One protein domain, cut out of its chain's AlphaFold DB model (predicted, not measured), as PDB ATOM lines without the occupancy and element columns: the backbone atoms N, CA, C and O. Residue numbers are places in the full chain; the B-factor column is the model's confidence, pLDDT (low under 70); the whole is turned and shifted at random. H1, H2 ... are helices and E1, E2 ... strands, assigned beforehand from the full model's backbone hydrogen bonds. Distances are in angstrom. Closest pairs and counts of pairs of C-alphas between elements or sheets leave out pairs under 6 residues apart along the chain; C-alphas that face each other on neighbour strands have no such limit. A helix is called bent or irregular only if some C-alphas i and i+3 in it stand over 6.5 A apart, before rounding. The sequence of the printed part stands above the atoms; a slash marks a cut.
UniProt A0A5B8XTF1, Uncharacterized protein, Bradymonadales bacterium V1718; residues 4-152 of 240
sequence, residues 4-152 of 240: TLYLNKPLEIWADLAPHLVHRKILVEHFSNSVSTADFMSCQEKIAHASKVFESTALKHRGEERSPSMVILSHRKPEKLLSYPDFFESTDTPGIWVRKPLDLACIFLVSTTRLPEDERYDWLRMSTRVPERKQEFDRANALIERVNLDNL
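Overview. This is residues 4 to 152 of the 240 residues of an uncharacterized protein of Bradymonadales bacterium V1718 (UniProt A0A5B8XTF1). A twisted sheet of four strands has the long helix H2 lying along one face and H1 standing on the other. Past one end of the sheet, H4 connects H1 to H5, which reaches away from the sheet, while small H3 sits by the start of H2. The printed part has 149 residues, mixed in class, in the order H1 E1 H2 E2 H3 E3 E4 H4 H5; the mixed sheet runs E1 E2 E4 E3. It is compact, with a radius of gyration of the C-alphas of 15.9 A and spans of 49 by 42 by 25 A.

Arrangement. Residues 4 to 5 pair antiparallel with residues 26 to 27 of E1, residues 24 to 31, an edge strand. E1, H2 (residues 37 to 57) and E2 (residues 66 to 74) form a strand-helix-strand unit, two parallel neighbour strands with a helix between, its crossover right-handed. N 27 and O 69 are 2.9 A apart. E4, residues 106 to 111, is parallel to E2 at 19 degrees, with N 72 and O 108 2.8 A apart. E4 and E3, residues 96 to 99, are an antiparallel hairpin, with N 97 and O 109 2.8 A apart. H2 is on the sheet at a height of 9.3 A; its closest C-alphas to E2 are Ser 51 and Pro 68, 6.1 A. H1, residues 10 to 21, is on the opposite face, over E4, and stands up from the sheet at 48 degrees. H4, residues 119 to 126, only grazes the sheet with residues 124 to 125. Residues 12 to 15 of H1 touch H4, closest at C-alphas Ile 13 and Trp 123, 5.8 A. H5, residues 134 to 147, touches H4 with residues 139 to 143, closest at C-alphas Met 126 and Ala 140, 7.0 A. H3, residues 79 to 82, is close to H2 but not clearly touching, at C-alphas Thr 37 and Leu 81, 6.2 A. Each O i to N i+4 pair is within hydrogen-bond range in H2 and H5; H1 has 3 of 8, with 5 of 9 O i to N i+3 pairs, H4 has 2 of 4, and H3 is too short for such a pair.

Along the chain. H1 begins at C-alpha 10 (-28.198, 25.191, 65.023) and spans 7.6 A; it is irregular, with C-alphas 13 and 16 9.4 A apart. E1 spans 22.0 A, H2 30.4 A, E2 24.8 A, H3 5.2 A, E3 10.5 A and E4 16.3 A. H4, 11.2 A, is irregular too, with C-alphas 120 and 123 7.2 A apart. H5, 19.9 A, ends at C-alpha 147 (-17.217, 28.296, 62.565).

Size, cuts and confidence. The C-alphas farthest apart, Lys 60 and Lys 134, are 51.2 A apart. The printed part has no cut, and its long link is H3 to E3, 13 residues. The mean pLDDT of the printed part is 78.7; 33 residues are under 70: 4 to 13, 57 to 65, 101 to 104, 132 and 144 to 152.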
ATOM      1  N   THR A   4     -31.360  38.098  71.366       46.31
ATOM      2  CA  THR A   4     -32.162  37.143  70.575       46.31
ATOM      3  C   THR A   4     -31.277  36.647  69.439       46.31
ATOM      4  O   THR A   4     -30.732  37.468  68.706       46.31
ATOM      5  N   LEU A   5     -31.134  35.330  69.284       51.03
ATOM      6  CA  LEU A   5     -30.293  34.731  68.244       51.03
ATOM      7  C   LEU A   5     -31.153  33.956  67.238       51.03
ATOM      8  O   LEU A   5     -31.887  33.046  67.620       51.03
ATOM      9  N   TYR A   6     -31.017  34.295  65.956       46.81
ATOM     10  CA  TYR A   6     -31.460  33.479  64.823       46.81
ATOM     11  C   TYR A   6     -30.208  32.906  64.157       46.81
ATOM     12  O   TYR A   6     -29.343  33.658  63.714       46.81
ATOM     13  N   LEU A   7     -30.059  31.579  64.147       49.59
ATOM     14  CA  LEU A   7     -28.829  30.923  63.696       49.59
ATOM     15  C   LEU A   7     -29.113  29.934  62.566       49.59
ATOM     16  O   LEU A   7     -29.859  28.974  62.743       49.59
ATOM     17  N   ASN A   8     -28.426  30.126  61.436       46.34
ATOM     18  CA  ASN A   8     -28.490  29.252  60.254       46.34
ATOM     19  C   ASN A   8     -27.758  27.906  60.446       46.34
ATOM     20  O   ASN A   8     -27.818  27.045  59.572       46.34
ATOM     21  N   LYS A   9     -27.064  27.710  61.579       55.47
ATOM     22  CA  LYS A   9     -26.328  26.483  61.927       55.47
ATOM     23  C   LYS A   9     -26.596  26.032  63.372       55.47
ATOM     24  O   LYS A   9     -25.744  26.183  64.247       55.47
ATOM     25  N   PRO A  10     -27.787  25.488  63.656       58.97
ATOM     26  CA  PRO A  10     -28.198  25.191  65.023       58.97
ATOM     27  C   PRO A  10     -27.422  24.024  65.652       58.97
ATOM     28  O   PRO A  10     -27.148  24.074  66.843       58.97
ATOM     29  N   LEU A  11     -27.014  23.007  64.882       57.78
ATOM     30  CA  LEU A  11     -26.322  21.817  65.410       57.78
ATOM     31  C   LEU A  11     -24.909  22.107  65.939       57.78
ATOM     32  O   LEU A  11     -24.535  21.580  66.981       57.78
ATOM     33  N   GLU A  12     -24.148  22.963  65.250       62.84
ATOM     34  CA  GLU A  12     -22.767  23.309  65.632       62.84
ATOM     35  C   GLU A  12     -22.705  24.137  66.930       62.84
ATOM     36  O   GLU A  12     -21.703  24.097  67.635       62.84
ATOM     37  N   ILE A  13     -23.773  24.878  67.250       69.50
ATOM     38  CA  ILE A  13     -23.819  25.812  68.389       69.50
ATOM     39  C   ILE A  13     -24.592  25.217  69.568       69.50
ATOM     40  O   ILE A  13     -24.195  25.372  70.721       69.50
ATOM     41  N   TRP A  14     -25.703  24.533  69.287       76.50
ATOM     42  CA  TRP A  14     -26.633  24.062  70.310       76.50
ATOM     43  C   TRP A  14     -26.474  22.584  70.657       76.50
ATOM     44  O   TRP A  14     -27.098  22.133  71.617       76.50
ATOM     45  N   ALA A  15     -25.638  21.836  69.929       83.50
ATOM     46  CA  ALA A  15     -25.409  20.412  70.159       83.50
ATOM     47  C   ALA A  15     -26.744  19.644  70.287       83.50
ATOM     48  O   ALA A  15     -27.603  19.738  69.409       83.50
ATOM     49  N   ASP A  16     -26.946  18.927  71.396       85.25
ATOM     50  CA  ASP A  16     -28.170  18.163  71.680       85.25
ATOM     51  C   ASP A  16     -29.424  19.022  71.860       85.25
ATOM     52  O   ASP A  16     -30.538  18.517  71.750       85.25
ATOM     53  N   LEU A  17     -29.285  20.330  72.086       83.25
ATOM     54  CA  LEU A  17     -30.435  21.230  72.152       83.25
ATOM     55  C   LEU A  17     -30.978  21.566  70.756       83.25
ATOM     56  O   LEU A  17     -32.127  21.989  70.635       83.25
ATOM     57  N   ALA A  18     -30.191  21.375  69.692       80.94
ATOM     58  CA  ALA A  18     -30.548  21.824  68.347       80.94
ATOM     59  C   ALA A  18     -31.926  21.324  67.867       80.94
ATOM     60  O   ALA A  18     -32.714  22.167  67.436       80.94
ATOM     61  N   PRO A  19     -32.304  20.032  67.999       76.50
ATOM     62  CA  PRO A  19     -33.622  19.556  67.561       76.50
ATOM     63  C   PRO A  19     -34.794  20.257  68.260       76.50
ATOM     64  O   PRO A  19     -35.888  20.359  67.704       76.50
ATOM     65  N   HIS A  20     -34.572  20.752  69.479       78.06
ATOM     66  CA  HIS A  20     -35.588  21.441  70.268       78.06
ATOM     67  C   HIS A  20     -35.686  22.931  69.950       78.06
ATOM     68  O   HIS A  20     -36.757  23.514  70.124       78.06
ATOM     69  N   LEU A  21     -34.587  23.532  69.498       78.38
ATOM     70  CA  LEU A  21     -34.446  24.974  69.301       78.38
ATOM     71  C   LEU A  21     -34.625  25.416  67.838       78.38
ATOM     72  O   LEU A  21     -34.859  26.593  67.572       78.38
ATOM     73  N   VAL A  22     -34.545  24.484  66.890       72.19
ATOM     74  CA  VAL A  22     -34.794  24.724  65.463       72.19
ATOM     75  C   VAL A  22     -36.215  25.275  65.230       72.19
ATOM     76  O   VAL A  22     -37.184  24.815  65.836       72.19
ATOM     77  N   HIS A  23     -36.331  26.269  64.339       70.50
ATOM     78  CA  HIS A  23     -37.573  26.995  64.005       70.50
ATOM     79  C   HIS A  23     -38.264  27.695  65.192       70.50
ATOM     80  O   HIS A  23     -39.463  27.976  65.143       70.50
ATOM     81  N   ARG A  24     -37.517  27.992  66.262       76.12
ATOM     82  CA  ARG A  24     -37.990  28.779  67.406       76.12
ATOM     83  C   ARG A  24     -37.178  30.055  67.544       76.12
ATOM     84  O   ARG A  24     -35.977  30.074  67.284       76.12
ATOM     85  N   LYS A  25     -37.814  31.101  68.063       79.19
ATOM     86  CA  LYS A  25     -37.091  32.234  68.646       79.19
ATOM     87  C   LYS A  25     -36.417  31.778  69.943       79.19
ATOM     88  O   LYS A  25     -37.099  31.291  70.847       79.19
ATOM     89  N   ILE A  26     -35.097  31.942  70.037       82.00
ATOM     90  CA  ILE A  26     -34.301  31.501  71.190       82.00
ATOM     91  C   ILE A  26     -33.888  32.719  72.017       82.00
ATOM     92  O   ILE A  26     -33.249  33.644  71.511       82.00
ATOM     93  N   LEU A  27     -34.248  32.706  73.299       86.25
ATOM     94  CA  LEU A  27     -33.763  33.644  74.304       86.25
ATOM     95  C   LEU A  27     -32.604  32.990  75.050       86.25
ATOM     96  O   LEU A  27     -32.729  31.847  75.486       86.25
ATOM     97  N   VAL A  28     -31.500  33.710  75.222       87.12
ATOM     98  CA  VAL A  28     -30.313  33.171  75.891       87.12
ATOM     99  C   VAL A  28     -29.940  34.057  77.065       87.12
ATOM    100  O   VAL A  28     -29.820  35.270  76.920       87.12
ATOM    101  N   GLU A  29     -29.751  33.438  78.225       88.25
ATOM    102  CA  GLU A  29     -29.341  34.107  79.457       88.25
ATOM    103  C   GLU A  29     -28.074  33.433  79.982       88.25
ATOM    104  O   GLU A  29     -28.023  32.208  80.105       88.25
ATOM    105  N   HIS A  30     -27.046  34.233  80.263       86.69
ATOM    106  CA  HIS A  30     -25.726  33.744  80.650       86.69
ATOM    107  C   HIS A  30     -25.432  34.105  82.103       86.69
ATOM    108  O   HIS A  30     -25.536  35.262  82.501       86.69
ATOM    109  N   PHE A  31     -24.988  33.118  82.875       85.69
ATOM    110  CA  PHE A  31     -24.587  33.284  84.264       85.69
ATOM    111  C   PHE A  31     -23.178  32.726  84.455       85.69
ATOM    112  O   PHE A  31     -22.936  31.521  84.338       85.69
ATOM    113  N   SER A  32     -22.243  33.607  84.814       81.06
ATOM    114  CA  SER A  32     -20.843  33.257  85.113       81.06
ATOM    115  C   SER A  32     -20.687  32.375  86.361       81.06
ATOM    116  O   SER A  32     -19.610  31.847  86.639       81.06
ATOM    117  N   ASN A  33     -21.772  32.184  87.113       86.06
ATOM    118  CA  ASN A  33     -21.851  31.332  88.290       86.06
ATOM    119  C   ASN A  33     -23.165  30.519  88.282       86.06
ATOM    120  O   ASN A  33     -23.883  30.477  87.282       86.06
ATOM    121  N   SER A  34     -23.465  29.834  89.386       91.31
ATOM    122  CA  SER A  34     -24.734  29.129  89.595       91.31
ATOM    123  C   SER A  34     -25.920  30.094  89.532       91.31
ATOM    124  O   SER A  34     -25.935  31.086  90.255       91.31
ATOM    125  N   VAL A  35     -26.948  29.743  88.758       92.38
ATOM    126  CA  VAL A  35     -28.225  30.479  88.702       92.38
ATOM    127  C   VAL A  35     -28.938  30.391  90.050       92.38
ATOM    128  O   VAL A  35     -29.090  29.298  90.607       92.38
ATOM    129  N   SER A  36     -29.371  31.531  90.586       91.88
ATOM    130  CA  SER A  36     -30.199  31.579  91.790       91.88
ATOM    131  C   SER A  36     -31.691  31.446  91.465       91.88
ATOM    132  O   SER A  36     -32.125  31.586  90.324       91.88
ATOM    133  N   THR A  37     -32.519  31.215  92.486       90.75
ATOM    134  CA  THR A  37     -33.981  31.218  92.317       90.75
ATOM    135  C   THR A  37     -34.502  32.566  91.813       90.75
ATOM    136  O   THR A  37     -35.412  32.582  90.993       90.75
ATOM    137  N   ALA A  38     -33.916  33.682  92.256       90.75
ATOM    138  CA  ALA A  38     -34.321  35.018  91.818       90.75
ATOM    139  C   ALA A  38     -33.970  35.267  90.342       90.75
ATOM    140  O   ALA A  38     -34.820  35.730  89.583       90.75
ATOM    141  N   ASP A  39     -32.761  34.877  89.924       92.00
ATOM    142  CA  ASP A  39     -32.338  34.951  88.520       92.00
ATOM    143  C   ASP A  39     -33.287  34.154  87.627       92.00
ATOM    144  O   ASP A  39     -33.761  34.633  86.597       92.00
ATOM    145  N   PHE A  40     -33.624  32.945  88.072       91.44
ATOM    146  CA  PHE A  40     -34.534  32.081  87.348       91.44
ATOM    147  C   PHE A  40     -35.938  32.685  87.219       91.44
ATOM    148  O   PHE A  40     -36.503  32.631  86.131       91.44
ATOM    149  N   MET A  41     -36.485  33.315  88.265       89.31
ATOM    150  CA  MET A  41     -37.774  34.017  88.165       89.31
ATOM    151  C   MET A  41     -37.733  35.133  87.112       89.31
ATOM    152  O   MET A  41     -38.655  35.242  86.307       89.31
ATOM    153  N   SER A  42     -36.637  35.894  87.036       89.75
ATOM    154  CA  SER A  42     -36.459  36.900  85.981       89.75
ATOM    155  C   SER A  42     -36.423  36.268  84.583       89.75
ATOM    156  O   SER A  42     -37.071  36.752  83.653       89.75
ATOM    157  N   CYS A  43     -35.731  35.136  84.421       90.25
ATOM    158  CA  CYS A  43     -35.761  34.355  83.183       90.25
ATOM    159  C   CYS A  43     -37.191  33.904  82.824       90.25
ATOM    160  O   CYS A  43     -37.602  34.013  81.667       90.25
ATOM    161  N   GLN A  44     -37.979  33.459  83.809       88.75
ATOM    162  CA  GLN A  44     -39.373  33.063  83.595       88.75
ATOM    163  C   GLN A  44     -40.244  34.222  83.098       88.75
ATOM    164  O   GLN A  44     -41.036  34.040  82.175       88.75
ATOM    165  N   GLU A  45     -40.081  35.418  83.659       88.50
ATOM    166  CA  GLU A  45     -40.797  36.615  83.205       88.50
ATOM    167  C   GLU A  45     -40.449  36.964  81.751       88.50
ATOM    168  O   GLU A  45     -41.338  37.250  80.944       88.50
ATOM    169  N   LYS A  46     -39.162  36.871  81.385       88.19
ATOM    170  CA  LYS A  46     -38.679  37.140  80.021       88.19
ATOM    171  C   LYS A  46     -39.295  36.182  78.995       88.19
ATOM    172  O   LYS A  46     -39.767  36.640  77.951       88.19
ATOM    173  N   ILE A  47     -39.314  34.873  79.272       87.62
ATOM    174  CA  ILE A  47     -39.917  33.897  78.348       87.62
ATOM    175  C   ILE A  47     -41.442  34.027  78.314       87.62
ATOM    176  O   ILE A  47     -42.010  33.987  77.229       87.62
ATOM    177  N   ALA A  48     -42.101  34.284  79.449       86.94
ATOM    178  CA  ALA A  48     -43.547  34.501  79.492       86.94
ATOM    179  C   ALA A  48     -43.964  35.720  78.655       86.94
ATOM    180  O   ALA A  48     -44.925  35.657  77.888       86.94
ATOM    181  N   HIS A  49     -43.206  36.817  78.743       86.06
ATOM    182  CA  HIS A  49     -43.416  37.986  77.895       86.06
ATOM    183  C   HIS A  49     -43.223  37.650  76.409       86.06
ATOM    184  O   HIS A  49     -44.060  38.012  75.581       86.06
ATOM    185  N   ALA A  50     -42.152  36.931  76.054       85.25
ATOM    186  CA  ALA A  50     -41.902  36.525  74.672       85.25
ATOM    187  C   ALA A  50     -43.007  35.613  74.116       85.25
ATOM    188  O   ALA A  50     -43.434  35.813  72.979       85.25
ATOM    189  N   SER A  51     -43.509  34.668  74.915       84.62
ATOM    190  CA  SER A  51     -44.635  33.806  74.547       84.62
ATOM    191  C   SER A  51     -45.919  34.604  74.339       84.62
ATOM    192  O   SER A  51     -46.591  34.409  73.333       84.62
ATOM    193  N   LYS A  52     -46.223  35.571  75.213       84.12
ATOM    194  CA  LYS A  52     -47.395  36.447  75.051       84.12
ATOM    195  C   LYS A  52     -47.334  37.258  73.755       84.12
ATOM    196  O   LYS A  52     -48.339  37.393  73.058       84.12
ATOM    197  N   VAL A  53     -46.159  37.800  73.422       81.94
ATOM    198  CA  VAL A  53     -45.953  38.510  72.150       81.94
ATOM    199  C   VAL A  53     -46.182  37.553  70.983       81.94
ATOM    200  O   VAL A  53     -46.989  37.870  70.113       81.94
ATOM    201  N   PHE A  54     -45.559  36.372  71.016       80.12
ATOM    202  CA  PHE A  54     -45.714  35.332  69.998       80.12
ATOM    203  C   PHE A  54     -47.184  34.943  69.776       80.12
ATOM    204  O   PHE A  54     -47.655  34.950  68.643       80.12
ATOM    205  N   GLU A  55     -47.950  34.695  70.838       79.12
ATOM    206  CA  GLU A  55     -49.382  34.390  70.734       79.12
ATOM    207  C   GLU A  55     -50.176  35.540  70.093       79.12
ATOM    208  O   GLU A  55     -51.087  35.315  69.297       79.12
ATOM    209  N   SER A  56     -49.821  36.793  70.389       74.75
ATOM    210  CA  SER A  56     -50.531  37.960  69.851       74.75
ATOM    211  C   SER A  56     -50.233  38.270  68.372       74.75
ATOM    212  O   SER A  56     -51.074  38.892  67.703       74.75
ATOM    213  N   THR A  57     -49.067  37.840  67.865       69.50
ATOM    214  CA  THR A  57     -48.557  38.152  66.516       69.50
ATOM    215  C   THR A  57     -48.529  36.939  65.582       69.50
ATOM    216  O   THR A  57     -49.032  37.029  64.466       69.50
ATOM    217  N   ALA A  58     -47.983  35.805  66.023       62.69
ATOM    218  CA  ALA A  58     -47.705  34.641  65.182       62.69
ATOM    219  C   ALA A  58     -48.933  33.738  64.977       62.69
ATOM    220  O   ALA A  58     -49.135  33.239  63.876       62.69
ATOM    221  N   LEU A  59     -49.846  33.610  65.954       57.91
ATOM    222  CA  LEU A  59     -51.099  32.848  65.753       57.91
ATOM    223  C   LEU A  59     -51.982  33.420  64.624       57.91
ATOM    224  O   LEU A  59     -52.815  32.710  64.061       57.91
ATOM    225  N   LYS A  60     -51.796  34.699  64.273       54.25
ATOM    226  CA  LYS A  60     -52.505  35.367  63.168       54.25
ATOM    227  C   LYS A  60     -51.886  35.075  61.798       54.25
ATOM    228  O   LYS A  60     -52.588  35.150  60.791       54.25
ATOM    229  N   HIS A  61     -50.609  34.707  61.755       52.88
ATOM    230  CA  HIS A  61     -49.866  34.376  60.545       52.88
ATOM    231  C   HIS A  61     -49.521  32.885  60.593       52.88
ATOM    232  O   HIS A  61     -48.489  32.512  61.131       52.88
ATOM    233  N   ARG A  62     -50.415  32.025  60.078       48.12
ATOM    234  CA  ARG A  62     -50.271  30.552  60.032       48.12
ATOM    235  C   ARG A  62     -48.983  30.110  59.308       48.12
ATOM    236  O   ARG A  62     -49.035  29.728  58.143       48.12
ATOM    237  N   GLY A  63     -47.845  30.172  59.986       57.44
ATOM    238  CA  GLY A  63     -46.539  29.723  59.512       57.44
ATOM    239  C   GLY A  63     -45.951  28.640  60.414       57.44
ATOM    240  O   GLY A  63     -46.457  28.380  61.501       57.44
ATOM    241  N   GLU A  64     -44.858  28.027  59.958       60.38
ATOM    242  CA  GLU A  64     -44.077  26.971  60.633       60.38
ATOM    243  C   GLU A  64     -43.382  27.424  61.937       60.38
ATOM    244  O   GLU A  64     -42.616  26.670  62.543       60.38
ATOM    245  N   GLU A  65     -43.627  28.661  62.368       66.62
ATOM    246  CA  GLU A  65     -43.018  29.266  63.544       66.62
ATOM    247  C   GLU A  65     -43.514  28.592  64.826       66.62
ATOM    248  O   GLU A  65     -44.713  28.489  65.097       66.62
ATOM    249  N   ARG A  66     -42.565  28.124  65.638       75.12
ATOM    250  CA  ARG A  66     -42.839  27.484  66.923       75.12
ATOM    251  C   ARG A  66     -42.643  28.474  68.060       75.12
ATOM    252  O   ARG A  66     -41.788  29.359  67.998       75.12
ATOM    253  N   SER A  67     -43.387  28.261  69.139       80.69
ATOM    254  CA  SER A  67     -43.325  29.108  70.322       80.69
ATOM    255  C   SER A  67     -41.894  29.235  70.872       80.69
ATOM    256  O   SER A  67     -41.112  28.274  70.773       80.69
ATOM    257  N   PRO A  68     -41.527  30.398  71.442       85.50
ATOM    258  CA  PRO A  68     -40.150  30.692  71.818       85.50
ATOM    259  C   PRO A  68     -39.610  29.709  72.859       85.50
ATOM    260  O   PRO A  68     -40.348  29.044  73.584       85.50
ATOM    261  N   SER A  69     -38.290  29.602  72.938       87.94
ATOM    262  CA  SER A  69     -37.609  28.806  73.960       87.94
ATOM    263  C   SER A  69     -36.494  29.604  74.604       87.94
ATOM    264  O   SER A  69     -35.943  30.524  74.006       87.94
ATOM    265  N   MET A  70     -36.176  29.248  75.840       90.19
ATOM    266  CA  MET A  70     -35.109  29.870  76.603       90.19
ATOM    267  C   MET A  70     -33.999  28.869  76.873       90.19
ATOM    268  O   MET A  70     -34.270  27.735  77.258       90.19
ATOM    269  N   VAL A  71     -32.757  29.309  76.715       91.56
ATOM    270  CA  VAL A  71     -31.569  28.578  77.140       91.56
ATOM    271  C   VAL A  71     -30.875  29.397  78.218       91.56
ATOM    272  O   VAL A  71     -30.410  30.509  77.980       91.56
ATOM    273  N   ILE A  72     -30.827  28.839  79.419       93.06
ATOM    274  CA  ILE A  72     -30.118  29.391  80.563       93.06
ATOM    275  C   ILE A  72     -28.773  28.682  80.647       93.06
ATOM    276  O   ILE A  72     -28.704  27.492  80.956       93.06
ATOM    277  N   LEU A  73     -27.705  29.420  80.376       91.94
ATOM    278  CA  LEU A  73     -26.337  28.934  80.412       91.94
ATOM    279  C   LEU A  73     -25.715  29.320  81.752       91.94
ATOM    280  O   LEU A  73     -25.511  30.495  82.045       91.94
ATOM    281  N   SER A  74     -25.415  28.325  82.579       93.19
ATOM    282  CA  SER A  74     -24.824  28.501  83.900       93.19
ATOM    283  C   SER A  74     -23.454  27.861  83.961       93.19
ATOM    284  O   SER A  74     -23.288  26.695  83.602       93.19
ATOM    285  N   HIS A  75     -22.464  28.585  84.480       89.62
ATOM    286  CA  HIS A  75     -21.140  27.999  84.641       89.62
ATOM    287  C   HIS A  75     -21.159  26.806  85.614       89.62
ATOM    288  O   HIS A  75     -20.697  25.710  85.292       89.62
ATOM    289  N   ARG A  76     -21.739  26.986  86.807       91.38
ATOM    290  CA  ARG A  76     -21.800  25.955  87.860       91.38
ATOM    291  C   ARG A  76     -23.165  25.283  87.916       91.38
ATOM    292  O   ARG A  76     -24.161  25.858  87.502       91.38
ATOM    293  N   LYS A  77     -23.221  24.069  88.466       94.44
ATOM    294  CA  LYS A  77     -24.492  23.363  88.661       94.44
ATOM    295  C   LYS A  77     -25.386  24.144  89.640       94.44
ATOM    296  O   LYS A  77     -24.949  24.389  90.766       94.44
ATOM    297  N   PRO A  78     -26.624  24.500  89.258       93.56
ATOM    298  CA  PRO A  78     -27.528  25.253  90.117       93.56
ATOM    299  C   PRO A  78     -28.255  24.343  91.111       93.56
ATOM    300  O   PRO A  78     -29.439  24.048  90.970       93.56
ATOM    301  N   GLU A  79     -27.524  23.898  92.139       93.88
ATOM    302  CA  GLU A  79     -27.978  22.887  93.112       93.88
ATOM    303  C   GLU A  79     -29.326  23.233  93.753       93.88
ATOM    304  O   GLU A  79     -30.211  22.388  93.827       93.88
ATOM    305  N   LYS A  80     -29.522  24.493  94.166       91.31
ATOM    306  CA  LYS A  80     -30.773  24.917  94.808       91.31
ATOM    307  C   LYS A  80     -31.966  24.814  93.857       91.31
ATOM    308  O   LYS A  80     -33.009  24.317  94.260       91.31
ATOM    309  N   LEU A  81     -31.819  25.251  92.606       91.12
ATOM    310  CA  LEU A  81     -32.895  25.162  91.613       91.12
ATOM    311  C   LEU A  81     -33.239  23.710  91.277       91.12
ATOM    312  O   LEU A  81     -34.413  23.370  91.194       91.12
ATOM    313  N   LEU A  82     -32.220  22.864  91.136       93.50
ATOM    314  CA  LEU A  82     -32.383  21.444  90.821       93.50
ATOM    315  C   LEU A  82     -32.844  20.605  92.023       93.50
ATOM    316  O   LEU A  82     -33.223  19.453  91.844       93.50
ATOM    317  N   SER A  83     -32.807  21.161  93.237       92.00
ATOM    318  CA  SER A  83     -33.330  20.500  94.439       92.00
ATOM    319  C   SER A  83     -34.855  20.551  94.546       92.00
ATOM    320  O   SER A  83     -35.429  19.765  95.296       92.00
ATOM    321  N   TYR A  84     -35.514  21.460  93.816       88.88
ATOM    322  CA  TYR A  84     -36.971  21.523  93.783       88.88
ATOM    323  C   TYR A  84     -37.514  20.372  92.925       88.88
ATOM    324  O   TYR A  84     -37.176  20.301  91.739       88.88
ATOM    325  N   PRO A  85     -38.358  19.485  93.485       82.62
ATOM    326  CA  PRO A  85     -38.997  18.426  92.714       82.62
ATOM    327  C   PRO A  85     -39.803  19.010  91.550       82.62
ATOM    328  O   PRO A  85     -40.391  20.084  91.682       82.62
ATOM    329  N   ASP A  86     -39.800  18.315  90.414       80.94
ATOM    330  CA  ASP A  86     -40.605  18.619  89.218       80.94
ATOM    331  C   ASP A  86     -40.366  20.000  88.572       80.94
ATOM    332  O   ASP A  86     -41.045  20.382  87.619       80.94
ATOM    333  N   PHE A  87     -39.377  20.766  89.045       85.69
ATOM    334  CA  PHE A  87     -39.023  22.059  88.454       85.69
ATOM    335  C   PHE A  87     -38.264  21.900  87.138       85.69
ATOM    336  O   PHE A  87     -38.442  22.693  86.211       85.69
ATOM    337  N   PHE A  88     -37.411  20.880  87.082       91.19
ATOM    338  CA  PHE A  88     -36.546  20.557  85.961       91.19
ATOM    339  C   PHE A  88     -36.389  19.041  85.849       91.19
ATOM    340  O   PHE A  88     -36.038  18.366  86.815       91.19
ATOM    341  N   GLU A  89     -36.596  18.519  84.647       91.00
ATOM    342  CA  GLU A  89     -36.329  17.130  84.294       91.00
ATOM    343  C   GLU A  89     -34.907  17.018  83.736       91.00
ATOM    344  O   GLU A  89     -34.466  17.878  82.970       91.00
ATOM    345  N   SER A  90     -34.178  15.964  84.108       89.94
ATOM    346  CA  SER A  90     -32.879  15.675  83.483       89.94
ATOM    347  C   SER A  90     -33.097  15.146  82.068       89.94
ATOM    348  O   SER A  90     -34.036  14.384  81.839       89.94
ATOM    349  N   THR A  91     -32.242  15.542  81.129       90.44
ATOM    350  CA  THR A  91     -32.203  14.927  79.797       90.44
ATOM    351  C   THR A  91     -31.201  13.769  79.773       90.44
ATOM    352  O   THR A  91     -30.497  13.519  80.755       90.44
ATOM    353  N   ASP A  92     -31.102  13.079  78.634       90.44
ATOM    354  CA  ASP A  92     -30.083  12.044  78.408       90.44
ATOM    355  C   ASP A  92     -28.655  12.620  78.383       90.44
ATOM    356  O   ASP A  92     -27.675  11.890  78.540       90.44
ATOM    357  N   THR A  93     -28.527  13.939  78.216       91.75
ATOM    358  CA  THR A  93     -27.248  14.644  78.171       91.75
ATOM    359  C   THR A  93     -26.888  15.188  79.556       91.75
ATOM    360  O   THR A  93     -27.569  16.083  80.069       91.75
ATOM    361  N   PRO A  94     -25.775  14.735  80.163       94.00
ATOM    362  CA  PRO A  94     -25.312  15.270  81.435       94.00
ATOM    363  C   PRO A  94     -25.154  16.793  81.411       94.00
ATOM    364  O   PRO A  94     -24.610  17.367  80.470       94.00
ATOM    365  N   GLY A  95     -25.616  17.450  82.475       93.75
ATOM    366  CA  GLY A  95     -25.521  18.902  82.595       93.75
ATOM    367  C   GLY A  95     -26.611  19.678  81.857       93.75
ATOM    368  O   GLY A  95     -26.565  20.906  81.891       93.75
ATOM    369  N   ILE A  96     -27.580  19.004  81.234       94.62
ATOM    370  CA  ILE A  96     -28.740  19.635  80.607       94.62
ATOM    371  C   ILE A  96     -30.013  19.190  81.329       94.62
ATOM    372  O   ILE A  96     -30.267  18.006  81.543       94.62
ATOM    373  N   TRP A  97     -30.830  20.173  81.689       94.44
ATOM    374  CA  TRP A  97     -32.156  19.974  82.252       94.44
ATOM    375  C   TRP A  97     -33.190  20.773  81.473       94.44
ATOM    376  O   TRP A  97     -32.877  21.804  80.878       94.44
ATOM    377  N   VAL A  98     -34.437  20.319  81.498       92.19
ATOM    378  CA  VAL A  98     -35.546  20.954  80.787       92.19
ATOM    379  C   VAL A  98     -36.738  21.166  81.710       92.19
ATOM    380  O   VAL A  98     -37.107  20.289  82.485       92.19
ATOM    381  N   ARG A  99     -37.363  22.339  81.614       89.25
ATOM    382  CA  ARG A  99     -38.672  22.620  82.203       89.25
ATOM    383  C   ARG A  99     -39.724  22.662  81.096       89.25
ATOM    384  O   ARG A  99     -39.619  23.471  80.171       89.25
ATOM    385  N   LYS A 100     -40.719  21.779  81.205       74.44
ATOM    386  CA  LYS A 100     -41.864  21.612  80.286       74.44
ATOM    387  C   LYS A 100     -43.082  22.427  80.793       74.44
ATOM    388  O   LYS A 100     -43.065  22.826  81.960       74.44
ATOM    389  N   PRO A 101     -44.096  22.755  79.956       62.66
ATOM    390  CA  PRO A 101     -44.649  21.963  78.846       62.66
ATOM    391  C   PRO A 101     -43.942  22.182  77.498       62.66
ATOM    392  O   PRO A 101     -43.602  23.309  77.141       62.66
ATOM    393  N   LEU A 102     -43.775  21.103  76.723       51.97
ATOM    394  CA  LEU A 102     -43.133  21.085  75.393       51.97
ATOM    395  C   LEU A 102     -43.874  21.929  74.330       51.97
ATOM    396  O   LEU A 102     -43.324  22.238  73.268       51.97
ATOM    397  N   ASP A 103     -45.109  22.315  74.643       48.22
ATOM    398  CA  ASP A 103     -46.125  22.723  73.678       48.22
ATOM    399  C   ASP A 103     -46.122  24.245  73.440       48.22
ATOM    400  O   ASP A 103     -46.532  24.705  72.377       48.22
ATOM    401  N   LEU A 104     -45.626  25.038  74.404       56.72
ATOM    402  CA  LEU A 104     -45.750  26.507  74.381       56.72
ATOM    403  C   LEU A 104     -44.466  27.273  74.718       56.72
ATOM    404  O   LEU A 104     -44.231  28.322  74.138       56.72
ATOM    405  N   ALA A 105     -43.617  26.809  75.630       70.38
ATOM    406  CA  ALA A 105     -42.305  27.417  75.853       70.38
ATOM    407  C   ALA A 105     -41.449  26.479  76.690       70.38
ATOM    408  O   ALA A 105     -41.832  26.112  77.799       70.38
ATOM    409  N   CYS A 106     -40.282  26.108  76.171       85.69
ATOM    410  CA  CYS A 106     -39.323  25.293  76.906       85.69
ATOM    411  C   CYS A 106     -38.258  26.187  77.531       85.69
ATOM    412  O   CYS A 106     -37.779  27.128  76.892       85.69
ATOM    413  N   ILE A 107     -37.852  25.860  78.756       91.50
ATOM    414  CA  ILE A 107     -36.647  26.426  79.364       91.50
ATOM    415  C   ILE A 107     -35.631  25.301  79.509       91.50
ATOM    416  O   ILE A 107     -35.863  24.344  80.246       91.50
ATOM    417  N   PHE A 108     -34.506  25.430  78.818       93.19
ATOM    418  CA  PHE A 108     -33.337  24.588  79.005       93.19
ATOM    419  C   PHE A 108     -32.408  25.241  80.013       93.19
ATOM    420  O   PHE A 108     -32.087  26.420  79.900       93.19
ATOM    421  N   LEU A 109     -31.966  24.464  80.989       94.69
ATOM    422  CA  LEU A 109     -30.953  24.852  81.952       94.69
ATOM    423  C   LEU A 109     -29.707  24.025  81.675       94.69
ATOM    424  O   LEU A 109     -29.746  22.799  81.725       94.69
ATOM    425  N   VAL A 110     -28.607  24.698  81.369       94.94
ATOM    426  CA  VAL A 110     -27.353  24.069  80.968       94.94
ATOM    427  C   VAL A 110     -26.282  24.448  81.973       94.94
ATOM    428  O   VAL A 110     -25.991  25.626  82.163       94.94
ATOM    429  N   SER A 111     -25.671  23.453  82.609       95.00
ATOM    430  CA  SER A 111     -24.487  23.643  83.439       95.00
ATOM    431  C   SER A 111     -23.237  23.286  82.651       95.00
ATOM    432  O   SER A 111     -22.967  22.114  82.396       95.00
ATOM    433  N   THR A 112     -22.435  24.289  82.308       90.62
ATOM    434  CA  THR A 112     -21.293  24.104  81.403       90.62
ATOM    435  C   THR A 112     -20.165  23.277  82.014       90.62
ATOM    436  O   THR A 112     -19.510  22.519  81.306       90.62
ATOM    437  N   THR A 113     -20.005  23.320  83.340       91.12
ATOM    438  CA  THR A 113     -19.084  22.440  84.095       91.12
ATOM    439  C   THR A 113     -19.543  20.985  84.198       91.12
ATOM    440  O   THR A 113     -18.793  20.144  84.689       91.12
ATOM    441  N   ARG A 114     -20.774  20.668  83.783       94.25
ATOM    442  CA  ARG A 114     -21.336  19.309  83.813       94.25
ATOM    443  C   ARG A 114     -21.529  18.702  82.425       94.25
ATOM    444  O   ARG A 114     -21.910  17.538  82.351       94.25
ATOM    445  N   LEU A 115     -21.262  19.463  81.362       92.38
ATOM    446  CA  LEU A 115     -21.344  18.970  79.988       92.38
ATOM    447  C   LEU A 115     -20.242  17.929  79.714       92.38
ATOM    448  O   LEU A 115     -19.107  18.138  80.156       92.38
ATOM    449  N   PRO A 116     -20.521  16.854  78.953       91.94
ATOM    450  CA  PRO A 116     -19.527  15.836  78.588       91.94
ATOM    451  C   PRO A 116     -18.352  16.433  77.817       91.94
ATOM    452  O   PRO A 116     -18.613  17.213  76.909       91.94
ATOM    453  N   GLU A 117     -17.101  16.065  78.126       87.44
ATOM    454  CA  GLU A 117     -15.861  16.530  77.455       87.44
ATOM    455  C   GLU A 117     -15.779  16.099  75.973       87.44
ATOM    456  O   GLU A 117     -14.962  15.275  75.573       87.44
ATOM    457  N   ASP A 118     -16.666  16.669  75.168       87.44
ATOM    458  CA  ASP A 118     -16.835  16.508  73.732       87.44
ATOM    459  C   ASP A 118     -16.825  17.914  73.111       87.44
ATOM    460  O   ASP A 118     -17.417  18.858  73.660       87.44
ATOM    461  N   GLU A 119     -16.127  18.034  71.980       83.25
ATOM    462  CA  GLU A 119     -15.913  19.274  71.232       83.25
ATOM    463  C   GLU A 119     -17.231  19.944  70.827       83.25
ATOM    464  O   GLU A 119     -17.318  21.169  70.740       83.25
ATOM    465  N   ARG A 120     -18.303  19.165  70.635       83.12
ATOM    466  CA  ARG A 120     -19.610  19.710  70.240       83.12
ATOM    467  C   ARG A 120     -20.255  20.614  71.289       83.12
ATOM    468  O   ARG A 120     -21.142  21.391  70.954       83.12
ATOM    469  N   TYR A 121     -19.825  20.527  72.547       86.62
ATOM    470  CA  TYR A 121     -20.309  21.383  73.632       86.62
ATOM    471  C   TYR A 121     -19.402  22.578  73.914       86.62
ATOM    472  O   TYR A 121     -19.720  23.384  74.793       86.62
ATOM    473  N   ASP A 122     -18.278  22.716  73.210       81.31
ATOM    474  CA  ASP A 122     -17.308  23.756  73.535       81.31
ATOM    475  C   ASP A 122     -17.902  25.162  73.349       81.31
ATOM    476  O   ASP A 122     -17.652  26.030  74.182       81.31
ATOM    477  N   TRP A 123     -18.795  25.377  72.371       79.38
ATOM    478  CA  TRP A 123     -19.540  26.642  72.240       79.38
ATOM    479  C   TRP A 123     -20.350  26.990  73.491       79.38
ATOM    480  O   TRP A 123     -20.326  28.131  73.957       79.38
ATOM    481  N   LEU A 124     -21.038  26.004  74.072       83.75
ATOM    482  CA  LEU A 124     -21.810  26.197  75.299       83.75
ATOM    483  C   LEU A 124     -20.898  26.462  76.499       83.75
ATOM    484  O   LEU A 124     -21.275  27.224  77.381       83.75
ATOM    485  N   ARG A 125     -19.694  25.882  76.547       83.12
ATOM    486  CA  ARG A 125     -18.725  26.171  77.617       83.12
ATOM    487  C   ARG A 125     -18.190  27.592  77.537       83.12
ATOM    488  O   ARG A 125     -18.254  28.323  78.528       83.12
ATOM    489  N   MET A 126     -17.709  27.972  76.358       78.56
ATOM    490  CA  MET A 126     -17.012  29.240  76.131       78.56
ATOM    491  C   MET A 126     -17.939  30.461  76.204       78.56
ATOM    492  O   MET A 126     -17.469  31.576  76.399       78.56
ATOM    493  N   SER A 127     -19.258  30.272  76.117       75.38
ATOM    494  CA  SER A 127     -20.240  31.356  76.255       75.38
ATOM    495  C   SER A 127     -20.479  31.813  77.701       75.38
ATOM    496  O   SER A 127     -21.012  32.899  77.918       75.38
ATOM    497  N   THR A 128     -20.088  31.022  78.711       72.25
ATOM    498  CA  THR A 128     -20.344  31.349  80.135       72.25
ATOM    499  C   THR A 128     -19.149  31.926  80.880       72.25
ATOM    500  O   THR A 128     -19.328  32.565  81.920       72.25
ATOM    501  N   ARG A 129     -17.930  31.703  80.384       70.94
ATOM    502  CA  ARG A 129     -16.699  32.179  81.015       70.94
ATOM    503  C   ARG A 129     -15.606  32.371  79.972       70.94
ATOM    504  O   ARG A 129     -15.493  31.585  79.037       70.94
ATOM    505  N   VAL A 130     -14.780  33.390  80.189       71.56
ATOM    506  CA  VAL A 130     -13.541  33.593  79.433       71.56
ATOM    507  C   VAL A 130     -12.599  32.406  79.690       71.56
ATOM    508  O   VAL A 130     -12.452  32.023  80.854       71.56
ATOM    509  N   PRO A 131     -11.964  31.831  78.653       74.19
ATOM    510  CA  PRO A 131     -10.924  30.820  78.822       74.19
ATOM    511  C   PRO A 131      -9.837  31.284  79.798       74.19
ATOM    512  O   PRO A 131      -9.370  32.420  79.716       74.19
ATOM    513  N   GLU A 132      -9.407  30.417  80.713       69.69
ATOM    514  CA  GLU A 132      -8.348  30.745  81.687       69.69
ATOM    515  C   GLU A 132      -7.095  29.896  81.491       69.69
ATOM    516  O   GLU A 132      -6.000  30.278  81.906       69.69
ATOM    517  N   ARG A 133      -7.235  28.735  80.848       77.62
ATOM    518  CA  ARG A 133      -6.134  27.801  80.599       77.62
ATOM    519  C   ARG A 133      -5.772  27.784  79.127       77.62
ATOM    520  O   ARG A 133      -6.645  27.865  78.270       77.62
ATOM    521  N   LYS A 134      -4.490  27.561  78.821       77.62
ATOM    522  CA  LYS A 134      -3.999  27.458  77.436       77.62
ATOM    523  C   LYS A 134      -4.829  26.485  76.584       77.62
ATOM    524  O   LYS A 134      -5.229  26.837  75.489       77.62
ATOM    525  N   GLN A 135      -5.172  25.317  77.128       79.44
ATOM    526  CA  GLN A 135      -6.003  24.327  76.429       79.44
ATOM    527  C   GLN A 135      -7.411  24.849  76.088       79.44
ATOM    528  O   GLN A 135      -7.950  24.510  75.042       79.44
ATOM    529  N   GLU A 136      -8.009  25.675  76.949       72.94
ATOM    530  CA  GLU A 136      -9.323  26.286  76.706       72.94
ATOM    531  C   GLU A 136      -9.227  27.381  75.637       72.94
ATOM    532  O   GLU A 136     -10.106  27.478  74.787       72.94
ATOM    533  N   PHE A 137      -8.135  28.158  75.636       77.69
ATOM    534  CA  PHE A 137      -7.829  29.116  74.569       77.69
ATOM    535  C   PHE A 137      -7.619  28.424  73.221       77.69
ATOM    536  O   PHE A 137      -8.177  28.866  72.221       77.69
ATOM    537  N   ASP A 138      -6.863  27.326  73.191       78.12
ATOM    538  CA  ASP A 138      -6.618  26.552  71.973       78.12
ATOM    539  C   ASP A 138      -7.940  25.984  71.415       78.12
ATOM    540  O   ASP A 138      -8.201  26.088  70.216       78.12
ATOM    541  N   ARG A 139      -8.826  25.471  72.286       75.94
ATOM    542  CA  ARG A 139     -10.185  25.037  71.905       75.94
ATOM    543  C   ARG A 139     -11.042  26.196  71.390       75.94
ATOM    544  O   ARG A 139     -11.720  26.041  70.379       75.94
ATOM    545  N   ALA A 140     -11.010  27.355  72.046       72.56
ATOM    546  CA  ALA A 140     -11.760  28.534  71.613       72.56
ATOM    547  C   ALA A 140     -11.290  29.045  70.239       72.56
ATOM    548  O   ALA A 140     -12.121  29.345  69.384       72.56
ATOM    549  N   ASN A 141      -9.979  29.077  69.991       73.19
ATOM    550  CA  ASN A 141      -9.424  29.438  68.685       73.19
ATOM    551  C   ASN A 141      -9.850  28.437  67.607       73.19
ATOM    552  O   ASN A 141     -10.369  28.845  66.570       73.19
ATOM    553  N   ALA A 142      -9.742  27.134  67.887       73.56
ATOM    554  CA  ALA A 142     -10.202  26.096  66.971       73.56
ATOM    555  C   ALA A 142     -11.708  26.203  66.673       73.56
ATOM    556  O   ALA A 142     -12.129  25.963  65.545       73.56
ATOM    557  N   LEU A 143     -12.538  26.585  67.651       71.31
ATOM    558  CA  LEU A 143     -13.966  26.843  67.436       71.31
ATOM    559  C   LEU A 143     -14.219  28.048  66.528       71.31
ATOM    560  O   LEU A 143     -15.063  27.964  65.637       71.31
ATOM    561  N   ILE A 144     -13.504  29.153  66.748       67.88
ATOM    562  CA  ILE A 144     -13.612  30.368  65.929       67.88
ATOM    563  C   ILE A 144     -13.224  30.060  64.476       67.88
ATOM    564  O   ILE A 144     -13.947  30.442  63.553       67.88
ATOM    565  N   GLU A 145     -12.135  29.316  64.278       66.50
ATOM    566  CA  GLU A 145     -11.669  28.863  62.964       66.50
ATOM    567  C   GLU A 145     -12.668  27.897  62.303       66.50
ATOM    568  O   GLU A 145     -13.029  28.072  61.140       66.50
ATOM    569  N   ARG A 146     -13.196  26.912  63.046       64.06
ATOM    570  CA  ARG A 146     -14.182  25.934  62.538       64.06
ATOM    571  C   ARG A 146     -15.514  26.568  62.146       64.06
ATOM    572  O   ARG A 146     -16.111  26.156  61.152       64.06
ATOM    573  N   VAL A 147     -15.990  27.556  62.906       59.72
ATOM    574  CA  VAL A 147     -17.217  28.296  62.565       59.72
ATOM    575  C   VAL A 147     -17.012  29.212  61.359       59.72
ATOM    576  O   VAL A 147     -17.994  29.576  60.710       59.72
ATOM    577  N   ASN A 148     -15.761  29.484  60.978       48.28
ATOM    578  CA  ASN A 148     -15.399  30.217  59.775       48.28
ATOM    579  C   ASN A 148     -16.146  31.559  59.680       48.28
ATOM    580  O   ASN A 148     -17.026  31.778  58.840       48.28
ATOM    581  N   LEU A 149     -15.726  32.498  60.532       47.25
ATOM    582  CA  LEU A 149     -15.948  33.932  60.310       47.25
ATOM    583  C   LEU A 149     -15.333  34.417  58.977       47.25
ATOM    584  O   LEU A 149     -15.684  35.502  58.520       47.25
ATOM    585  N   ASP A 150     -14.523  33.596  58.296       43.88
ATOM    586  CA  ASP A 150     -13.977  33.851  56.954       43.88
ATOM    587  C   ASP A 150     -15.049  33.997  55.859       43.88
ATOM    588  O   ASP A 150     -14.765  34.496  54.772       43.88
ATOM    589  N   ASN A 151     -16.303  33.624  56.136       43.88
ATOM    590  CA  ASN A 151     -17.421  33.799  55.207       43.88
ATOM    591  C   ASN A 151     -18.349  34.973  55.536       43.88
ATOM    592  O   ASN A 151     -19.343  35.168  54.830       43.88
ATOM    593  N   LEU A 152     -18.059  35.773  56.563       43.50
ATOM    594  CA  LEU A 152     -18.728  37.061  56.744       43.50
ATOM    595  C   LEU A 152     -18.047  38.084  55.841       43.50
ATOM    596  O   LEU A 152     -17.345  38.996  56.278       43.50
TER     597      LEU A 152